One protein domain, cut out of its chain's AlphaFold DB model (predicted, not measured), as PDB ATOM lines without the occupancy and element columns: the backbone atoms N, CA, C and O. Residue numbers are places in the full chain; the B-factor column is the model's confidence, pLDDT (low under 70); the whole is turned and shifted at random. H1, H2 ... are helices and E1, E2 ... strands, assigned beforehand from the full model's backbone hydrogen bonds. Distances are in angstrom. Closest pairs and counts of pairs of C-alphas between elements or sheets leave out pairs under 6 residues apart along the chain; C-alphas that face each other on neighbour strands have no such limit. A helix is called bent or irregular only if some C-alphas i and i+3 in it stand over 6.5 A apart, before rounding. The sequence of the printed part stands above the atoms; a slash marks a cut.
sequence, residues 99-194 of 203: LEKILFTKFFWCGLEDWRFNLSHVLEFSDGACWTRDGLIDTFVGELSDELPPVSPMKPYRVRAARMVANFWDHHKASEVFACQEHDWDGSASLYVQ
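Overview. This is residues 99 to 194 of the 203 residues of an uncharacterized protein of Porphyra umbilicalis (UniProt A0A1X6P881). One long helix, H4, has the shorter H3 packed on it as a helical hairpin; of the two other helices, H1 only just touches H4, and H2, which is apart from H4, only just touches H3 with its residues 119 to 122. The unnamed tail, residues 176 to 194, folds back to E1. The printed part has 96 residues, mostly helix, in the order H1, H2, E1, H3, H4; E1 pairs with no named strand. It is compact, with a radius of gyration of the C-alphas of 14.3 A, and elongated, spanning 42 by 25 by 24 A.

Along the chain. Find C-alpha 155 at (378.737, 128.877, 302.996); from there H4, residues 155 to 175, runs 30.7 A to C-alpha 175 at (367.476, 101.910, 293.548). H3 is residues 133 to 141, 12.1 A, and E1 is residues 130 to 132, 6.9 A. H2, residues 110 to 124, runs 21.7 A and is irregular: C-alphas 111 and 114 are 7.6 A apart. H1, residues 99 to 106, 10.6 A, begins at C-alpha 99 (372.423, 110.124, 306.171).

Arrangement. Start at Ile 137 and Ala 162, the closest C-alphas of H3 and H4, 5.7 A apart; this hairpin has a steep tilt of 39 degrees, opposite ways. H1 only just touches H4, through residues 161 to 168 alone, with C-alphas 103 and 161 closest at 7.0 A. H2 only just touches H3, through residues 119 to 122 alone, with C-alphas 119 and 140 closest at 6.4 A. H2 and H4 are apart. Residues 130 to 131 pair antiparallel with 191 to 192. Every O i to N i+4 pair is within hydrogen-bond range in H1, H3 and H4, and 9 of 11 in H2.

Size, cuts and confidence. C-alphas 151 and 181, the farthest apart, are 43.4 A apart. The printed part has no cut; the link H3 to H4 is long. Look for low confidence, pLDDT under 70, at residues 128, 145 to 150, 152 to 153 and 175 to 194.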
ATOM      1  N   LEU A  99     372.061 108.838 306.772       93.75
ATOM      2  CA  LEU A  99     372.423 110.124 306.171       93.75
ATOM      3  C   LEU A  99     372.723 111.183 307.243       93.75
ATOM      4  O   LEU A  99     373.760 111.845 307.171       93.75
ATOM      5  N   GLU A 100     371.869 111.299 308.260       94.00
ATOM      6  CA  GLU A 100     372.059 112.187 309.411       94.00
ATOM      7  C   GLU A 100     373.423 111.952 310.083       94.00
ATOM      8  O   GLU A 100     374.233 112.874 310.208       94.00
ATOM      9  N   LYS A 101     373.747 110.699 310.429       93.31
ATOM     10  CA  LYS A 101     375.028 110.337 311.063       93.31
ATOM     11  C   LYS A 101     376.239 110.690 310.202       93.31
ATOM     12  O   LYS A 101     377.254 111.166 310.727       93.31
ATOM     13  N   ILE A 102     376.159 110.484 308.884       93.44
ATOM     14  CA  ILE A 102     377.218 110.896 307.953       93.44
ATOM     15  C   ILE A 102     377.403 112.412 308.010       93.44
ATOM     16  O   ILE A 102     378.537 112.887 308.133       93.44
ATOM     17  N   LEU A 103     376.311 113.172 307.933       92.31
ATOM     18  CA  LEU A 103     376.352 114.630 307.948       92.31
ATOM     19  C   LEU A 103     376.914 115.154 309.270       92.31
ATOM     20  O   LEU A 103     377.808 115.996 309.247       92.31
ATOM     21  N   PHE A 104     376.495 114.607 310.410       92.19
ATOM     22  CA  PHE A 104     376.985 115.031 311.727       92.19
ATOM     23  C   PHE A 104     378.470 114.734 311.910       92.19
ATOM     24  O   PHE A 104     379.198 115.543 312.481       92.19
ATOM     25  N   THR A 105     378.941 113.618 311.354       91.31
ATOM     26  CA  THR A 105     380.362 113.258 311.371       91.31
ATOM     27  C   THR A 105     381.185 114.183 310.469       91.31
ATOM     28  O   THR A 105     382.286 114.603 310.827       91.31
ATOM     29  N   LYS A 106     380.674 114.523 309.278       88.00
ATOM     30  CA  LYS A 106     381.373 115.393 308.313       88.00
ATOM     31  C   LYS A 106     381.355 116.864 308.721       88.00
ATOM     32  O   LYS A 106     382.325 117.578 308.461       88.00
ATOM     33  N   PHE A 107     380.284 117.295 309.374       85.88
ATOM     34  CA  PHE A 107     380.032 118.671 309.787       85.88
ATOM     35  C   PHE A 107     379.995 118.790 311.314       85.88
ATOM     36  O   PHE A 107     379.137 119.453 311.898       85.88
ATOM     37  N   PHE A 108     380.971 118.154 311.966       81.88
ATOM     38  CA  PHE A 108     381.161 118.224 313.409       81.88
ATOM     39  C   PHE A 108     381.791 119.570 313.803       81.88
ATOM     40  O   PHE A 108     383.017 119.726 313.868       81.88
ATOM     41  N   TRP A 109     380.933 120.572 313.990       80.25
ATOM     42  CA  TRP A 109     381.287 121.913 314.459       80.25
ATOM     43  C   TRP A 109     380.313 122.377 315.551       80.25
ATOM     44  O   TRP A 109     379.115 122.110 315.442       80.25
ATOM     45  N   CYS A 110     380.800 123.052 316.596       80.50
ATOM     46  CA  CYS A 110     379.960 123.509 317.714       80.50
ATOM     47  C   CYS A 110     378.933 124.565 317.278       80.50
ATOM     48  O   CYS A 110     377.786 124.497 317.688       80.50
ATOM     49  N   GLY A 111     379.283 125.443 316.329       77.44
ATOM     50  CA  GLY A 111     378.345 126.418 315.748       77.44
ATOM     51  C   GLY A 111     377.225 125.804 314.894       77.44
ATOM     52  O   GLY A 111     376.473 126.529 314.259       77.44
ATOM     53  N   LEU A 112     377.140 124.472 314.828       83.06
ATOM     54  CA  LEU A 112     376.092 123.725 314.132       83.06
ATOM     55  C   LEU A 112     375.274 122.846 315.092       83.06
ATOM     56  O   LEU A 112     374.585 121.941 314.635       83.06
ATOM     57  N   GLU A 113     375.397 123.035 316.409       85.62
ATOM     58  CA  GLU A 113     374.652 122.248 317.404       85.62
ATOM     59  C   GLU A 113     373.140 122.403 317.250       85.62
ATOM     60  O   GLU A 113     372.454 121.386 317.174       85.62
ATOM     61  N   ASP A 114     372.650 123.634 317.088       85.19
ATOM     62  CA  ASP A 114     371.221 123.908 316.900       85.19
ATOM     63  C   ASP A 114     370.679 123.240 315.632       85.19
ATOM     64  O   ASP A 114     369.676 122.535 315.688       85.19
ATOM     65  N   TRP A 115     371.396 123.360 314.508       88.31
ATOM     66  CA  TRP A 115     371.030 122.682 313.258       88.31
ATOM     67  C   TRP A 115     370.941 121.163 313.433       88.31
ATOM     68  O   TRP A 115     369.998 120.535 312.957       88.31
ATOM     69  N   ARG A 116     371.917 120.553 314.122       90.50
ATOM     70  CA  ARG A 116     371.887 119.108 314.383       90.50
ATOM     71  C   ARG A 116     370.694 118.732 315.256       90.50
ATOM     72  O   ARG A 116     370.001 117.776 314.933       90.50
ATOM     73  N   PHE A 117     370.445 119.485 316.325       89.44
ATOM     74  CA  PHE A 117     369.318 119.250 317.226       89.44
ATOM     75  C   PHE A 117     367.973 119.340 316.495       89.44
ATOM     76  O   PHE A 117     367.158 118.422 316.589       89.44
ATOM     77  N   ASN A 118     367.764 120.404 315.718       87.88
ATOM     78  CA  ASN A 118     366.533 120.611 314.967       87.88
ATOM     79  C   ASN A 118     366.341 119.541 313.887       87.88
ATOM     80  O   ASN A 118     365.243 119.004 313.753       87.88
ATOM     81  N   LEU A 119     367.406 119.171 313.164       90.56
ATOM     82  CA  LEU A 119     367.332 118.106 312.166       90.56
ATOM     83  C   LEU A 119     366.935 116.768 312.802       90.56
ATOM     84  O   LEU A 119     366.023 116.113 312.300       90.56
ATOM     85  N   SER A 120     367.558 116.383 313.920       90.69
ATOM     86  CA  SER A 120     367.183 115.164 314.648       90.69
ATOM     87  C   SER A 120     365.715 115.192 315.076       90.69
ATOM     88  O   SER A 120     365.016 114.188 314.947       90.69
ATOM     89  N   HIS A 121     365.228 116.346 315.544       87.75
ATOM     90  CA  HIS A 121     363.836 116.501 315.957       87.75
ATOM     91  C   HIS A 121     362.857 116.352 314.787       87.75
ATOM     92  O   HIS A 121     361.846 115.670 314.918       87.75
ATOM     93  N   VAL A 122     363.157 116.928 313.619       85.81
ATOM     94  CA  VAL A 122     362.311 116.767 312.422       85.81
ATOM     95  C   VAL A 122     362.274 115.307 311.963       85.81
ATOM     96  O   VAL A 122     361.202 114.784 311.650       85.81
ATOM     97  N   LEU A 123     363.424 114.629 311.959       86.94
ATOM     98  CA  LEU A 123     363.530 113.238 311.511       86.94
ATOM     99  C   LEU A 123     362.867 112.233 312.464       86.94
ATOM    100  O   LEU A 123     362.506 111.130 312.050       86.94
ATOM    101  N   GLU A 124     362.659 112.603 313.730       84.94
ATOM    102  CA  GLU A 124     361.929 111.778 314.695       84.94
ATOM    103  C   GLU A 124     360.516 111.437 314.190       84.94
ATOM    104  O   GLU A 124     360.078 110.286 314.317       84.94
ATOM    105  N   PHE A 125     359.860 112.407 313.543       78.00
ATOM    106  CA  PHE A 125     358.475 112.325 313.068       78.00
ATOM    107  C   PHE A 125     358.331 111.951 311.591       78.00
ATOM    108  O   PHE A 125     357.209 111.812 311.110       78.00
ATOM    109  N   SER A 126     359.430 111.776 310.856       76.31
ATOM    110  CA  SER A 126     359.390 111.508 309.415       76.31
ATOM    111  C   SER A 126     359.440 110.018 309.066       76.31
ATOM    112  O   SER A 126     359.976 109.639 308.022       76.31
ATOM    113  N   ASP A 127     358.947 109.161 309.958       72.38
ATOM    114  CA  ASP A 127     358.909 107.725 309.705       72.38
ATOM    115  C   ASP A 127     357.942 107.400 308.562       72.38
ATOM    116  O   ASP A 127     356.840 107.947 308.484       72.38
ATOM    117  N   GLY A 128     358.374 106.529 307.653       65.00
ATOM    118  CA  GLY A 128     357.586 106.130 306.490       65.00
ATOM    119  C   GLY A 128     357.201 107.274 305.536       65.00
ATOM    120  O   GLY A 128     356.151 107.195 304.897       65.00
ATOM    121  N   ALA A 129     358.006 108.339 305.451       78.06
ATOM    122  CA  ALA A 129     357.691 109.505 304.632       78.06
ATOM    123  C   ALA A 129     358.223 109.418 303.190       78.06
ATOM    124  O   ALA A 129     359.281 108.839 302.915       78.06
ATOM    125  N   CYS A 130     357.503 110.070 302.276       84.75
ATOM    126  CA  CYS A 130     357.951 110.285 300.905       84.75
ATOM    127  C   CYS A 130     358.502 111.688 300.713       84.75
ATOM    128  O   CYS A 130     357.901 112.684 301.123       84.75
ATOM    129  N   TRP A 131     359.647 111.746 300.042       86.06
ATOM    130  CA  TRP A 131     360.444 112.952 299.910       86.06
ATOM    131  C   TRP A 131     360.601 113.320 298.452       86.06
ATOM    132  O   TRP A 131     361.063 112.499 297.654       86.06
ATOM    133  N   THR A 132     360.285 114.565 298.107       87.56
ATOM    134  CA  THR A 132     360.843 115.148 296.888       87.56
ATOM    135  C   THR A 132     362.311 115.483 297.124       87.56
ATOM    136  O   THR A 132     362.758 115.651 298.265       87.56
ATOM    137  N   ARG A 133     363.079 115.589 296.040       88.75
ATOM    138  CA  ARG A 133     364.500 115.937 296.125       88.75
ATOM    139  C   ARG A 133     364.716 117.262 296.857       88.75
ATOM    140  O   ARG A 133     365.547 117.339 297.758       88.75
ATOM    141  N   ASP A 134     363.938 118.275 296.489       88.62
ATOM    142  CA  ASP A 134     364.037 119.612 297.074       88.62
ATOM    143  C   ASP A 134     363.548 119.623 298.524       88.62
ATOM    144  O   ASP A 134     364.204 120.208 299.377       88.62
ATOM    145  N   GLY A 135     362.481 118.884 298.845       88.19
ATOM    146  CA  GLY A 135     361.994 118.759 300.219       88.19
ATOM    147  C   GLY A 135     363.002 118.125 301.169       88.19
ATOM    148  O   GLY A 135     363.160 118.581 302.305       88.19
ATOM    149  N   LEU A 136     363.732 117.112 300.693       90.62
ATOM    150  CA  LEU A 136     364.811 116.507 301.465       90.62
ATOM    151  C   LEU A 136     365.965 117.498 301.667       90.62
ATOM    152  O   LEU A 136     366.466 117.638 302.780       90.62
ATOM    153  N   ILE A 137     366.376 118.218 300.619       92.00
ATOM    154  CA  ILE A 137     367.446 119.224 300.718       92.00
ATOM    155  C   ILE A 137     367.051 120.343 301.686       92.00
ATOM    156  O   ILE A 137     367.825 120.651 302.589       92.00
ATOM    157  N   ASP A 138     365.857 120.911 301.535       88.50
ATOM    158  CA  ASP A 138     365.363 122.001 302.377       88.50
ATOM    159  C   ASP A 138     365.253 121.574 303.839       88.50
ATOM    160  O   ASP A 138     365.636 122.325 304.730       88.50
ATOM    161  N   THR A 139     364.824 120.343 304.104       89.88
ATOM    162  CA  THR A 139     364.752 119.828 305.477       89.88
ATOM    163  C   THR A 139     366.137 119.655 306.093       89.88
ATOM    164  O   THR A 139     366.380 120.071 307.222       89.88
ATOM    165  N   PHE A 140     367.078 119.070 305.351       91.62
ATOM    166  CA  PHE A 140     368.414 118.792 305.876       91.62
ATOM    167  C   PHE A 140     369.317 120.025 305.943       91.62
ATOM    168  O   PHE A 140     370.290 120.032 306.698       91.62
ATOM    169  N   VAL A 141     369.065 121.043 305.122       90.56
ATOM    170  CA  VAL A 141     370.016 122.135 304.870       90.56
ATOM    171  C   VAL A 141     369.381 123.517 305.013       90.56
ATOM    172  O   VAL A 141     370.111 124.501 305.091       90.56
ATOM    173  N   GLY A 142     368.056 123.630 305.103       83.94
ATOM    174  CA  GLY A 142     367.344 124.910 305.127       83.94
ATOM    175  C   GLY A 142     367.764 125.830 306.271       83.94
ATOM    176  O   GLY A 142     367.923 127.033 306.062       83.94
ATOM    177  N   GLU A 143     368.046 125.270 307.449       81.38
ATOM    178  CA  GLU A 143     368.517 126.044 308.607       81.38
ATOM    179  C   GLU A 143     369.973 126.517 308.482       81.38
ATOM    180  O   GLU A 143     370.393 127.452 309.165       81.38
ATOM    181  N   LEU A 144     370.755 125.925 307.576       81.38
ATOM    182  CA  LEU A 144     372.091 126.412 307.248       81.38
ATOM    183  C   LEU A 144     371.939 127.650 306.354       81.38
ATOM    184  O   LEU A 144     371.994 127.533 305.139       81.38
ATOM    185  N   SER A 145     371.702 128.825 306.943       69.62
ATOM    186  CA  SER A 145     371.295 130.070 306.261       69.62
ATOM    187  C   SER A 145     372.027 130.406 304.942       69.62
ATOM    188  O   SER A 145     373.252 130.334 304.842       69.62
ATOM    189  N   ASP A 146     371.264 130.834 303.928       61.47
ATOM    190  CA  ASP A 146     371.778 131.395 302.662       61.47
ATOM    191  C   ASP A 146     372.209 132.859 302.801       61.47
ATOM    192  O   ASP A 146     372.980 133.366 301.985       61.47
ATOM    193  N   GLU A 147     371.733 133.531 303.850       63.00
ATOM    194  CA  GLU A 147     372.023 134.938 304.146       63.00
ATOM    195  C   GLU A 147     373.433 135.130 304.717       63.00
ATOM    196  O   GLU A 147     373.873 136.248 304.992       63.00
ATOM    197  N   LEU A 148     374.177 134.033 304.870       64.44
ATOM    198  CA  LEU A 148     375.575 134.076 305.239       64.44
ATOM    199  C   LEU A 148     376.377 134.888 304.202       64.44
ATOM    200  O   LEU A 148     376.247 134.662 302.990       64.44
ATOM    201  N   PRO A 149     377.274 135.787 304.652       61.03
ATOM    202  CA  PRO A 149     378.137 136.560 303.780       61.03
ATOM    203  C   PRO A 149     378.845 135.668 302.765       61.03
ATOM    204  O   PRO A 149     379.202 134.532 303.091       61.03
ATOM    205  N   PRO A 150     379.159 136.176 301.565       63.91
ATOM    206  CA  PRO A 150     379.931 135.428 300.574       63.91
ATOM    207  C   PRO A 150     381.250 134.857 301.116       63.91
ATOM    208  O   PRO A 150     381.696 133.811 300.657       63.91
ATOM    209  N   VAL A 151     381.841 135.522 302.113       71.12
ATOM    210  CA  VAL A 151     383.089 135.132 302.787       71.12
ATOM    211  C   VAL A 151     382.881 134.272 304.036       71.12
ATOM    212  O   VAL A 151     383.850 133.933 304.713       71.12
ATOM    213  N   SER A 152     381.637 133.924 304.369       67.56
ATOM    214  CA  SER A 152     381.349 133.113 305.543       67.56
ATOM    215  C   SER A 152     381.985 131.731 305.395       67.56
ATOM    216  O   SER A 152     381.724 131.035 304.404       67.56
ATOM    217  N   PRO A 153     382.755 131.270 306.397       66.94
ATOM    218  CA  PRO A 153     383.313 129.923 306.388       66.94
ATOM    219  C   PRO A 153     382.226 128.836 306.398       66.94
ATOM    220  O   PRO A 153     382.543 127.676 306.143       66.94
ATOM    221  N   MET A 154     380.961 129.201 306.646       71.56
ATOM    222  CA  MET A 154     379.800 128.310 306.642       71.56
ATOM    223  C   MET A 154     379.151 128.092 305.283       71.56
ATOM    224  O   MET A 154     378.576 127.030 305.043       71.56
ATOM    225  N   LYS A 155     379.321 129.015 304.335       72.50
ATOM    226  CA  LYS A 155     378.737 128.877 302.996       72.50
ATOM    227  C   LYS A 155     379.169 127.585 302.270       72.50
ATOM    228  O   LYS A 155     378.314 126.908 301.694       72.50
ATOM    229  N   PRO A 156     380.443 127.144 302.343       80.06
ATOM    230  CA  PRO A 156     380.853 125.856 301.781       80.06
ATOM    231  C   PRO A 156     380.213 124.636 302.458       80.06
ATOM    232  O   PRO A 156     380.114 123.591 301.818       80.06
ATOM    233  N   TYR A 157     379.806 124.731 303.728       82.06
ATOM    234  CA  TYR A 157     379.213 123.617 304.474       82.06
ATOM    235  C   TYR A 157     377.799 123.349 303.972       82.06
ATOM    236  O   TYR A 157     377.512 122.214 303.601       82.06
ATOM    237  N   ARG A 158     376.985 124.403 303.827       85.12
ATOM    238  CA  ARG A 158     375.649 124.329 303.220       85.12
ATOM    239  C   ARG A 158     375.699 123.673 301.840       85.12
ATOM    240  O   ARG A 158     375.040 122.668 301.602       85.12
ATOM    241  N   VAL A 159     376.540 124.195 300.943       87.31
ATOM    242  CA  VAL A 159     376.650 123.691 299.560       87.31
ATOM    243  C   VAL A 159     377.079 122.221 299.525       87.31
ATOM    244  O   VAL A 159     376.576 121.440 298.717       87.31
ATOM    245  N   ARG A 160     378.013 121.820 300.397       89.62
ATOM    246  CA  ARG A 160     378.463 120.423 300.485       89.62
ATOM    247  C   ARG A 160     377.384 119.516 301.072       89.62
ATOM    248  O   ARG A 160     377.181 118.438 300.524       89.62
ATOM    249  N   ALA A 161     376.694 119.947 302.128       91.19
ATOM    250  CA  ALA A 161     375.587 119.211 302.727       91.19
ATOM    251  C   ALA A 161     374.454 119.011 301.711       91.19
ATOM    252  O   ALA A 161     374.066 117.873 301.464       91.19
ATOM    253  N   ALA A 162     374.033 120.074 301.017       91.94
ATOM    254  CA  ALA A 162     373.010 120.010 299.973       91.94
ATOM    255  C   ALA A 162     373.381 119.012 298.875       91.94
ATOM    256  O   ALA A 162     372.561 118.193 298.480       91.94
ATOM    257  N   ARG A 163     374.643 119.017 298.424       93.12
ATOM    258  CA  ARG A 163     375.122 118.051 297.429       93.12
ATOM    259  C   ARG A 163     375.082 116.610 297.942       93.12
ATOM    260  O   ARG A 163     374.753 115.712 297.179       93.12
ATOM    261  N   MET A 164     375.435 116.375 299.205       94.50
ATOM    262  CA  MET A 164     375.386 115.032 299.791       94.50
ATOM    263  C   MET A 164     373.948 114.518 299.907       94.50
ATOM    264  O   MET A 164     373.693 113.379 299.532       94.50
ATOM    265  N   VAL A 165     373.025 115.366 300.363       93.81
ATOM    266  CA  VAL A 165     371.595 115.042 300.496       93.81
ATOM    267  C   VAL A 165     370.958 114.799 299.127       93.81
ATOM    268  O   VAL A 165     370.297 113.787 298.923       93.81
ATOM    269  N   ALA A 166     371.232 115.681 298.164       93.19
ATOM    270  CA  ALA A 166     370.820 115.528 296.776       93.19
ATOM    271  C   ALA A 166     371.271 114.188 296.185       93.19
ATOM    272  O   ALA A 166     370.455 113.419 295.693       93.19
ATOM    273  N   ASN A 167     372.570 113.887 296.294       92.88
ATOM    274  CA  ASN A 167     373.118 112.637 295.788       92.88
ATOM    275  C   ASN A 167     372.470 111.435 296.473       92.88
ATOM    276  O   ASN A 167     372.172 110.454 295.807       92.88
ATOM    277  N   PHE A 168     372.257 111.489 297.787       92.50
ATOM    278  CA  PHE A 168     371.584 110.419 298.514       92.50
ATOM    279  C   PHE A 168     370.178 110.156 297.958       92.50
ATOM    280  O   PHE A 168     369.849 109.006 297.668       92.50
ATOM    281  N   TRP A 169     369.391 111.210 297.728       91.81
ATOM    282  CA  TRP A 169     368.073 111.092 297.105       91.81
ATOM    283  C   TRP A 169     368.159 110.501 295.692       91.81
ATOM    284  O   TRP A 169     367.435 109.560 295.376       91.81
ATOM    285  N   ASP A 170     369.099 110.984 294.870       89.44
ATOM    286  CA  ASP A 170     369.305 110.501 293.499       89.44
ATOM    287  C   ASP A 170     369.659 108.994 293.474       89.44
ATOM    288  O   ASP A 170     369.189 108.256 292.606       89.44
ATOM    289  N   HIS A 171     370.439 108.505 294.450       86.62
ATOM    290  CA  HIS A 171     370.763 107.077 294.587       86.62
ATOM    291  C   HIS A 171     369.559 106.253 295.052       86.62
ATOM    292  O   HIS A 171     369.316 105.181 294.499       86.62
ATOM    293  N   HIS A 172     368.792 106.750 296.027       81.00
ATOM    294  CA  HIS A 172     367.564 106.088 296.466       81.00
ATOM    295  C   HIS A 172     366.567 105.956 295.313       81.00
ATOM    296  O   HIS A 172     366.096 104.853 295.042       81.00
ATOM    297  N   LYS A 173     366.358 107.036 294.551       76.06
ATOM    298  CA  LYS A 173     365.544 107.028 293.333       76.06
ATOM    299  C   LYS A 173     366.019 105.985 292.320       76.06
ATOM    300  O   LYS A 173     365.202 105.303 291.721       76.06
ATOM    301  N   ALA A 174     367.328 105.880 292.089       71.06
ATOM    302  CA  ALA A 174     367.875 104.909 291.143       71.06
ATOM    303  C   ALA A 174     367.712 103.452 291.618       71.06
ATOM    304  O   ALA A 174     367.683 102.543 290.790       71.06
ATOM    305  N   SER A 175     367.634 103.234 292.936       66.19
ATOM    306  CA  SER A 175     367.476 101.910 293.548       66.19
ATOM    307  C   SER A 175     366.020 101.458 293.700       66.19
ATOM    308  O   SER A 175     365.757 100.256 293.656       66.19
ATOM    309  N   GLU A 176     365.071 102.387 293.847       61.28
ATOM    310  CA  GLU A 176     363.645 102.063 293.867       61.28
ATOM    311  C   GLU A 176     363.127 101.902 292.433       61.28
ATOM    312  O   GLU A 176     363.188 102.808 291.607       61.28
ATOM    313  N   VAL A 177     362.592 100.719 292.126       52.44
ATOM    314  CA  VAL A 177     362.058 100.390 290.793       52.44
ATOM    315  C   VAL A 177     360.807 101.226 290.457       52.44
ATOM    316  O   VAL A 177     360.412 101.299 289.295       52.44
ATOM    317  N   PHE A 178     360.202 101.912 291.435       51.19
ATOM    318  CA  PHE A 178     358.998 102.718 291.242       51.19
ATOM    319  C   PHE A 178     359.048 103.988 292.097       51.19
ATOM    320  O   PHE A 178     359.401 103.930 293.269       51.19
ATOM    321  N   ALA A 179     358.664 105.126 291.512       60.44
ATOM    322  CA  ALA A 179     358.333 106.321 292.283       60.44
ATOM    323  C   ALA A 179     357.162 106.024 293.233       60.44
ATOM    324  O   ALA A 179     356.382 105.096 292.990       60.44
ATOM    325  N   CYS A 180     357.029 106.812 294.300       63.50
ATOM    326  CA  CYS A 180     355.923 106.682 295.234       63.50
ATOM    327  C   CYS A 180     354.573 106.783 294.496       63.50
ATOM    328  O   CYS A 180     354.164 107.865 294.083       63.50
ATOM    329  N   GLN A 181     353.860 105.664 294.348       60.69
ATOM    330  CA  GLN A 181     352.650 105.605 293.515       60.69
ATOM    331  C   GLN A 181     351.492 106.460 294.047       60.69
ATOM    332  O   GLN A 181     350.603 106.813 293.278       60.69
ATOM    333  N   GLU A 182     351.486 106.801 295.339       61.31
ATOM    334  CA  GLU A 182     350.411 107.609 295.937       61.31
ATOM    335  C   GLU A 182     350.671 109.119 295.803       61.31
ATOM    336  O   GLU A 182     349.725 109.902 295.827       61.31
ATOM    337  N   HIS A 183     351.928 109.536 295.591       63.44
ATOM    338  CA  HIS A 183     352.333 110.948 295.623       63.44
ATOM    339  C   HIS A 183     353.142 111.403 294.391       63.44
ATOM    340  O   HIS A 183     353.628 112.534 294.367       63.44
ATOM    341  N   ASP A 184     353.286 110.564 293.354       58.22
ATOM    342  CA  ASP A 184     354.070 110.877 292.141       58.22
ATOM    343  C   ASP A 184     353.491 112.048 291.321       58.22
ATOM    344  O   ASP A 184     354.213 112.725 290.588       58.22
ATOM    345  N   TRP A 185     352.183 112.307 291.448       55.81
ATOM    346  CA  TRP A 185     351.463 113.286 290.620       55.81
ATOM    347  C   TRP A 185     351.044 114.566 291.339       55.81
ATOM    348  O   TRP A 185     350.713 115.539 290.663       55.81
ATOM    349  N   ASP A 186     351.040 114.581 292.672       58.28
ATOM    350  CA  ASP A 186     350.533 115.728 293.431       58.28
ATOM    351  C   ASP A 186     351.550 116.878 293.394       58.28
ATOM    352  O   ASP A 186     351.210 118.012 293.058       58.28
ATOM    353  N   GLY A 187     352.837 116.583 293.634       56.69
ATOM    354  CA  GLY A 187     353.943 117.549 293.524       56.69
ATOM    355  C   GLY A 187     353.729 118.864 294.294       56.69
ATOM    356  O   GLY A 187     354.433 119.842 294.033       56.69
ATOM    357  N   SER A 188     352.731 118.906 295.178       58.72
ATOM    358  CA  SER A 188     352.218 120.093 295.858       58.72
ATOM    359  C   SER A 188     352.824 120.236 297.249       58.72
ATOM    360  O   SER A 188     353.004 121.357 297.723       58.72
ATOM    361  N   ALA A 189     353.218 119.114 297.857       58.84
ATOM    362  CA  ALA A 189     353.999 119.070 299.080       58.84
ATOM    363  C   ALA A 189     355.420 118.545 298.829       58.84
ATOM    364  O   ALA A 189     355.672 117.689 297.976       58.84
ATOM    365  N   SER A 190     356.359 119.083 299.603       64.44
ATOM    366  CA  SER A 190     357.769 118.689 299.637       64.44
ATOM    367  C   SER A 190     358.021 117.427 300.477       64.44
ATOM    368  O   SER A 190     359.038 116.753 300.301       64.44
ATOM    369  N   LEU A 191     357.078 117.097 301.362       61.38
ATOM    370  CA  LEU A 191     357.120 115.982 302.298       61.38
ATOM    371  C   LEU A 191     355.703 115.432 302.501       61.38
ATOM    372  O   LEU A 191     354.788 116.190 302.820       61.38
ATOM    373  N   TYR A 192     355.549 114.114 302.380       65.44
ATOM    374  CA  TYR A 192     354.301 113.408 302.676       65.44
ATOM    375  C   TYR A 192     354.537 112.475 303.868       65.44
ATOM    376  O   TYR A 192     355.126 111.403 303.723       65.44
ATOM    377  N   VAL A 193     354.127 112.921 305.059       58.66
ATOM    378  CA  VAL A 193     354.152 112.138 306.304       58.66
ATOM    379  C   VAL A 193     352.767 111.502 306.456       58.66
ATOM    380  O   VAL A 193     351.787 112.234 306.521       58.66
ATOM    381  N   GLN A 194     352.684 110.168 306.526       58.00
ATOM    382  CA  GLN A 194     351.451 109.376 306.747       58.00
ATOM    383  C   GLN A 194     350.484 109.155 305.569       58.00
ATOM    384  O   GLN A 194     349.297 109.467 305.658       58.00
TER     385      GLN A 194